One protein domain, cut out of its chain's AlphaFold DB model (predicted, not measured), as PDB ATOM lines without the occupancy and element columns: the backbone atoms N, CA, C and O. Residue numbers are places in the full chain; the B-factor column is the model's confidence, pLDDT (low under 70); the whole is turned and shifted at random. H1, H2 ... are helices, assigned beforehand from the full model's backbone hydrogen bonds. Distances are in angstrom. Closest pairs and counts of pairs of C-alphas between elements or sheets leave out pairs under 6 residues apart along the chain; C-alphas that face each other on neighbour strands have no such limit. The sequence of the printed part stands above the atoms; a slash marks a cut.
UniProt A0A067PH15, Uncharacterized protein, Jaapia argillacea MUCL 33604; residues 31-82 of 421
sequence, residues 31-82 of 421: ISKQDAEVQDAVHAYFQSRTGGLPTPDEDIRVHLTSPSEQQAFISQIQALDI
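AT A GLANCE: This is residues 31 to 82 of the 421 residues of an uncharacterized protein of Jaapia argillacea MUCL 33604 (UniProt A0A067PH15). Two helices stand apart like the sides of an open, loose frame: the longer H1 makes one side, the shorter H2 the other, and a long link with no named element, residues 51 to 66, runs between them. From the far end of H1 this link turns back through the middle and reaches H2; residues 47 to 52, 67 to 72 and 74 to 82 stick out free. The printed part has 52 residues with two named helices, H1 then H2, and no named strand; its class is all helix. It is only just loose, close to extended, with a radius of gyration of the C-alphas of 14.6 A and spans of 39 by 26 by 18 A.

IN THESE COORDINATES: Find C-alpha 31 at (4.729, -10.772, -12.376); from there H1, residues 31 to 50, runs 27.6 A to C-alpha 50 at (14.915, -20.839, 11.262). Look next at Pro 67, where H2, residues 67 to 79, begins; it runs 18.4 A to C-alpha 79 at (31.655, -14.137, -19.952).

HOW THE PARTS SIT: Start from H1, whose direction has its largest part, 0.82, along z. H2 instead runs almost wholly along x, with 0.99 of its direction there. H1 and H2 are apart, with no C-alpha of the one within 8 A of the other. In the backbone of H2 you will find every O i to N i+4 pair within hydrogen-bond range; in H1 it is 15 of 16.

THE WHOLE: The C-alphas of Gly 51 and Ala 79, the two farthest apart, are 39.5 A from each other. The printed part has no cut, and the link from H1 to H2, 16 residues, is long. Mean pLDDT of the printed part is 70.9; look for values under 70 at residues 31 to 35, 53 to 64 and 81 to 82.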
ATOM      1  N   ILE A  31       3.443 -10.337 -12.943       58.69
ATOM      2  CA  ILE A  31       4.729 -10.772 -12.376       58.69
ATOM      3  C   ILE A  31       5.173  -9.810 -11.269       58.69
ATOM      4  O   ILE A  31       5.417 -10.248 -10.156       58.69
ATOM      5  N   SER A  32       5.137  -8.494 -11.503       60.84
ATOM      6  CA  SER A  32       5.579  -7.516 -10.491       60.84
ATOM      7  C   SER A  32       4.769  -7.535  -9.184       60.84
ATOM      8  O   SER A  32       5.314  -7.255  -8.118       60.84
ATOM      9  N   LYS A  33       3.475  -7.881  -9.231       64.88
ATOM     10  CA  LYS A  33       2.649  -8.058  -8.020       64.88
ATOM     11  C   LYS A  33       2.835  -9.433  -7.386       64.88
ATOM     12  O   LYS A  33       2.820  -9.543  -6.162       64.88
ATOM     13  N   GLN A  34       3.013 -10.459  -8.210       67.38
ATOM     14  CA  GLN A  34       3.254 -11.825  -7.764       67.38
ATOM     15  C   GLN A  34       4.624 -11.957  -7.084       67.38
ATOM     16  O   GLN A  34       4.735 -12.675  -6.096       67.38
ATOM     17  N   ASP A  35       5.629 -11.205  -7.532       66.12
ATOM     18  CA  ASP A  35       6.971 -11.190  -6.946       66.12
ATOM     19  C   ASP A  35       6.948 -10.753  -5.477       66.12
ATOM     20  O   ASP A  35       7.614 -11.369  -4.649       66.12
ATOM     21  N   ALA A  36       6.132  -9.755  -5.121       72.00
ATOM     22  CA  ALA A  36       5.998  -9.301  -3.737       72.00
ATOM     23  C   ALA A  36       5.315 -10.352  -2.841       72.00
ATOM     24  O   ALA A  36       5.759 -10.590  -1.720       72.00
ATOM     25  N   GLU A  37       4.262 -11.012  -3.338       73.62
ATOM     26  CA  GLU A  37       3.566 -12.070  -2.590       73.62
ATOM     27  C   GLU A  37       4.435 -13.326  -2.431       73.62
ATOM     28  O   GLU A  37       4.431 -13.959  -1.375       73.62
ATOM     29  N   VAL A  38       5.209 -13.683  -3.458       73.00
ATOM     30  CA  VAL A  38       6.130 -14.823  -3.395       73.00
ATOM     31  C   VAL A  38       7.314 -14.512  -2.485       73.00
ATOM     32  O   VAL A  38       7.705 -15.377  -1.704       73.00
ATOM     33  N   GLN A  39       7.853 -13.290  -2.514       73.75
ATOM     34  CA  GLN A  39       8.877 -12.865  -1.559       73.75
ATOM     35  C   GLN A  39       8.367 -12.966  -0.120       73.75
ATOM     36  O   GLN A  39       9.053 -13.548   0.718       73.75
ATOM     37  N   ASP A  40       7.151 -12.490   0.156       76.12
ATOM     38  CA  ASP A  40       6.549 -12.578   1.489       76.12
ATOM     39  C   ASP A  40       6.325 -14.041   1.920       76.12
ATOM     40  O   ASP A  40       6.660 -14.432   3.039       76.12
ATOM     41  N   ALA A  41       5.870 -14.906   1.006       77.62
ATOM     42  CA  ALA A  41       5.706 -16.338   1.270       77.62
ATOM     43  C   ALA A  41       7.041 -17.053   1.549       77.62
ATOM     44  O   ALA A  41       7.126 -17.892   2.451       77.62
ATOM     45  N   VAL A  42       8.093 -16.718   0.802       74.88
ATOM     46  CA  VAL A  42       9.439 -17.270   0.998       74.88
ATOM     47  C   VAL A  42      10.030 -16.773   2.319       74.88
ATOM     48  O   VAL A  42      10.552 -17.581   3.090       74.88
ATOM     49  N   HIS A  43       9.873 -15.487   2.647       74.69
ATOM     50  CA  HIS A  43      10.273 -14.940   3.944       74.69
ATOM     51  C   HIS A  43       9.530 -15.611   5.102       74.69
ATOM     52  O   HIS A  43      10.172 -16.028   6.068       74.69
ATOM     53  N   ALA A  44       8.212 -15.799   4.990       77.06
ATOM     54  CA  ALA A  44       7.414 -16.504   5.989       77.06
ATOM     55  C   ALA A  44       7.863 -17.967   6.154       77.06
ATOM     56  O   ALA A  44       7.944 -18.478   7.275       77.06
ATOM     57  N   TYR A  45       8.211 -18.640   5.055       80.88
ATOM     58  CA  TYR A  45       8.728 -20.005   5.094       80.88
ATOM     59  C   TYR A  45      10.078 -20.085   5.812       80.88
ATOM     60  O   TYR A  45      10.236 -20.909   6.720       80.88
ATOM     61  N   PHE A  46      11.025 -19.208   5.471       77.94
ATOM     62  CA  PHE A  46      12.315 -19.153   6.158       77.94
ATOM     63  C   PHE A  46      12.141 -18.815   7.635       77.94
ATOM     64  O   PHE A  46      12.680 -19.535   8.472       77.94
ATOM     65  N   GLN A  47      11.305 -17.829   7.966       79.00
ATOM     66  CA  GLN A  47      10.985 -17.461   9.345       79.00
ATOM     67  C   GLN A  47      10.396 -18.640  10.136       79.00
ATOM     68  O   GLN A  47      10.740 -18.838  11.303       79.00
ATOM     69  N   SER A  48       9.552 -19.461   9.499       81.06
ATOM     70  CA  SER A  48       8.970 -20.649  10.135       81.06
ATOM     71  C   SER A  48      10.010 -21.725  10.462       81.06
ATOM     72  O   SER A  48       9.868 -22.424  11.465       81.06
ATOM     73  N   ARG A  49      11.055 -21.865   9.634       76.50
ATOM     74  CA  ARG A  49      12.065 -22.924   9.778       76.50
ATOM     75  C   ARG A  49      13.256 -22.525  10.629       76.50
ATOM     76  O   ARG A  49      13.763 -23.364  11.368       76.50
ATOM     77  N   THR A  50      13.730 -21.289  10.519       77.69
ATOM     78  CA  THR A  50      14.915 -20.839  11.262       77.69
ATOM     79  C   THR A  50      14.573 -20.381  12.675       77.69
ATOM     80  O   THR A  50      15.471 -20.280  13.505       77.69
ATOM     81  N   GLY A  51      13.294 -20.112  12.975       77.06
ATOM     82  CA  GLY A  51      12.838 -19.685  14.303       77.06
ATOM     83  C   GLY A  51      13.401 -18.331  14.757       77.06
ATOM     84  O   GLY A  51      13.129 -17.899  15.877       77.06
ATOM     85  N   GLY A  52      14.175 -17.661  13.901       74.75
ATOM     86  CA  GLY A  52      14.733 -16.334  14.113       74.75
ATOM     87  C   GLY A  52      14.017 -15.320  13.231       74.75
ATOM     88  O   GLY A  52      13.743 -15.592  12.063       74.75
ATOM     89  N   LEU A  53      13.713 -14.141  13.784       64.62
ATOM     90  CA  LEU A  53      13.373 -13.000  12.939       64.62
ATOM     91  C   LEU A  53      14.612 -12.671  12.093       64.62
ATOM     92  O   LEU A  53      15.679 -12.487  12.685       64.62
ATOM     93  N   PRO A  54      14.499 -12.595  10.755       62.47
ATOM     94  CA  PRO A  54      15.603 -12.124   9.934       62.47
ATOM     95  C   PRO A  54      15.997 -10.725  10.411       62.47
ATOM     96  O   PRO A  54      15.139  -9.856  10.607       62.47
ATOM     97  N   THR A  55      17.285 -10.516  10.670       67.94
ATOM     98  CA  THR A  55      17.803  -9.186  10.973       67.94
ATOM     99  C   THR A  55      17.580  -8.298   9.749       67.94
ATOM    100  O   THR A  55      17.921  -8.725   8.646       67.94
ATOM    101  N   PRO A  56      17.037  -7.077   9.907       65.31
ATOM    102  CA  PRO A  56      16.652  -6.203   8.790       65.31
ATOM    103  C   PRO A  56      17.821  -5.765   7.888       65.31
ATOM    104  O   PRO A  56      17.588  -5.111   6.877       65.31
ATOM    105  N   ASP A  57      19.054  -6.136   8.241       59.53
ATOM    106  CA  ASP A  57      20.283  -5.782   7.534       59.53
ATOM    107  C   ASP A  57      20.809  -6.897   6.604       59.53
ATOM    108  O   ASP A  57      21.760  -6.667   5.857       59.53
ATOM    109  N   GLU A  58      20.213  -8.096   6.605       55.50
ATOM    110  CA  GLU A  58      20.534  -9.125   5.609       55.50
ATOM    111  C   GLU A  58      19.639  -8.924   4.378       55.50
ATOM    112  O   GLU A  58      18.496  -9.378   4.337       55.50
ATOM    113  N   ASP A  59      20.159  -8.201   3.378       55.03
ATOM    114  CA  ASP A  59      19.501  -7.903   2.093       55.03
ATOM    115  C   ASP A  59      19.402  -9.178   1.224       55.03
ATOM    116  O   ASP A  59      20.059  -9.329   0.191       55.03
ATOM    117  N   ILE A  60      18.623 -10.158   1.685       57.59
ATOM    118  CA  ILE A  60      18.327 -11.386   0.946       57.59
ATOM    119  C   ILE A  60      17.252 -11.049  -0.086       57.59
ATOM    120  O   ILE A  60      16.053 -11.146   0.174       57.59
ATOM    121  N   ARG A  61      17.682 -10.643  -1.282       57.59
ATOM    122  CA  ARG A  61      16.779 -10.394  -2.413       57.59
ATOM    123  C   ARG A  61      16.536 -11.678  -3.184       57.59
ATOM    124  O   ARG A  61      17.408 -12.162  -3.907       57.59
ATOM    125  N   VAL A  62      15.331 -12.218  -3.060       59.25
ATOM    126  CA  VAL A  62      14.877 -13.328  -3.900       59.25
ATOM    127  C   VAL A  62      14.383 -12.746  -5.222       59.25
ATOM    128  O   VAL A  62      13.311 -12.146  -5.285       59.25
ATOM    129  N   HIS A  63      15.187 -12.888  -6.273       58.56
ATOM    130  CA  HIS A  63      14.796 -12.537  -7.637       58.56
ATOM    131  C   HIS A  63      14.231 -13.776  -8.336       58.56
ATOM    132  O   HIS A  63      14.943 -14.762  -8.528       58.56
ATOM    133  N   LEU A  64      12.957 -13.729  -8.723       65.69
ATOM    134  CA  LEU A  64      12.352 -14.751  -9.575       65.69
ATOM    135  C   LEU A  64      12.735 -14.444 -11.022       65.69
ATOM    136  O   LEU A  64      12.143 -13.585 -11.665       65.69
ATOM    137  N   THR A  65      13.773 -15.102 -11.529       70.94
ATOM    138  CA  THR A  65      14.209 -14.910 -12.917       70.94
ATOM    139  C   THR A  65      13.404 -15.796 -13.856       70.94
ATOM    140  O   THR A  65      13.274 -17.001 -13.612       70.94
ATOM    141  N   SER A  66      12.924 -15.236 -14.966       75.62
ATOM    142  CA  SER A  66      12.361 -16.044 -16.054       75.62
ATOM    143  C   SER A  66      13.432 -16.976 -16.660       75.62
ATOM    144  O   SER A  66      14.622 -16.656 -16.597       75.62
ATOM    145  N   PRO A  67      13.068 -18.112 -17.294       73.25
ATOM    146  CA  PRO A  67      14.049 -19.027 -17.893       73.25
ATOM    147  C   PRO A  67      14.967 -18.345 -18.920       73.25
ATOM    148  O   PRO A  67      16.154 -18.654 -19.010       73.25
ATOM    149  N   SER A  68      14.430 -17.374 -19.665       74.06
ATOM    150  CA  SER A  68      15.178 -16.543 -20.609       74.06
ATOM    151  C   SER A  68      16.182 -15.620 -19.921       74.06
ATOM    152  O   SER A  68      17.313 -15.489 -20.388       74.06
ATOM    153  N   GLU A  69      15.806 -15.004 -18.800       76.69
ATOM    154  CA  GLU A  69      16.708 -14.150 -18.019       76.69
ATOM    155  C   GLU A  69      17.766 -14.972 -17.290       76.69
ATOM    156  O   GLU A  69      18.923 -14.569 -17.242       76.69
ATOM    157  N   GLN A  70      17.405 -16.156 -16.793       78.94
ATOM    158  CA  GLN A  70      18.352 -17.095 -16.202       78.94
ATOM    159  C   GLN A  70      19.415 -17.501 -17.229       78.94
ATOM    160  O   GLN A  70      20.605 -17.509 -16.919       78.94
ATOM    161  N   GLN A  71      19.013 -17.780 -18.471       77.56
ATOM    162  CA  GLN A  71      19.945 -18.122 -19.543       77.56
ATOM    163  C   GLN A  71      20.834 -16.935 -19.944       77.56
ATOM    164  O   GLN A  71      22.034 -17.115 -20.165       77.56
ATOM    165  N   ALA A  72      20.279 -15.719 -19.972       78.25
ATOM    166  CA  ALA A  72      21.052 -14.497 -20.181       78.25
ATOM    167  C   ALA A  72      22.077 -14.281 -19.053       78.25
ATOM    168  O   ALA A  72      23.252 -14.032 -19.325       78.25
ATOM    169  N   PHE A  73      21.674 -14.470 -17.796       76.50
ATOM    170  CA  PHE A  73      22.541 -14.326 -16.628       76.50
ATOM    171  C   PHE A  73      23.650 -15.380 -16.598       76.50
ATOM    172  O   PHE A  73      24.808 -15.044 -16.367       76.50
ATOM    173  N   ILE A  74      23.337 -16.638 -16.931       78.00
ATOM    174  CA  ILE A  74      24.340 -17.702 -17.085       78.00
ATOM    175  C   ILE A  74      25.338 -17.338 -18.186       78.00
ATOM    176  O   ILE A  74      26.538 -17.488 -17.981       78.00
ATOM    177  N   SER A  75      24.879 -16.808 -19.323       80.69
ATOM    178  CA  SER A  75      25.787 -16.395 -20.401       80.69
ATOM    179  C   SER A  75      26.663 -15.195 -20.019       80.69
ATOM    180  O   SER A  75      27.824 -15.127 -20.416       80.69
ATOM    181  N   GLN A  76      26.139 -14.279 -19.199       81.19
ATOM    182  CA  GLN A  76      26.885 -13.141 -18.667       81.19
ATOM    183  C   GLN A  76      27.937 -13.595 -17.652       81.19
ATOM    184  O   GLN A  76      29.087 -13.178 -17.728       81.19
ATOM    185  N   ILE A  77      27.571 -14.507 -16.754       73.75
ATOM    186  CA  ILE A  77      28.488 -15.164 -15.823       73.75
ATOM    187  C   ILE A  77      29.590 -15.916 -16.575       73.75
ATOM    188  O   ILE A  77      30.764 -15.817 -16.227       73.75
ATOM    189  N   GLN A  78      29.224 -16.639 -17.633       74.88
ATOM    190  CA  GLN A  78      30.165 -17.369 -18.475       74.88
ATOM    191  C   GLN A  78      31.143 -16.419 -19.191       74.88
ATOM    192  O   GLN A  78      32.258 -16.810 -19.517       74.88
ATOM    193  N   ALA A  79      30.769 -15.155 -19.397       77.94
ATOM    194  CA  ALA A  79      31.655 -14.137 -19.952       77.94
ATOM    195  C   ALA A  79      32.617 -13.508 -18.918       77.94
ATOM    196  O   ALA A  79      33.570 -12.850 -19.332       77.94
ATOM    197  N   LEU A  80      32.403 -13.696 -17.605       73.38
ATOM    198  CA  LEU A  80      33.152 -13.026 -16.526       73.38
ATOM    199  C   LEU A  80      34.340 -13.822 -15.933       73.38
ATOM    200  O   LEU A  80      34.834 -13.470 -14.867       73.38
ATOM    201  N   ASP A  81      34.874 -14.799 -16.667       60.47
ATOM    202  CA  ASP A  81      36.022 -15.648 -16.292       60.47
ATOM    203  C   ASP A  81      35.675 -16.741 -15.247       60.47
ATOM    204  O   ASP A  81      35.316 -16.495 -14.096       60.47
ATOM    205  N   ILE A  82      35.719 -17.994 -15.710       58.53
ATOM    206  CA  ILE A  82      34.868 -19.127 -15.284       58.53
ATOM    207  C   ILE A  82      35.465 -19.971 -14.138       58.53
ATOM    208  O   ILE A  82      34.866 -20.956 -13.720       58.53
TER     209      ILE A  82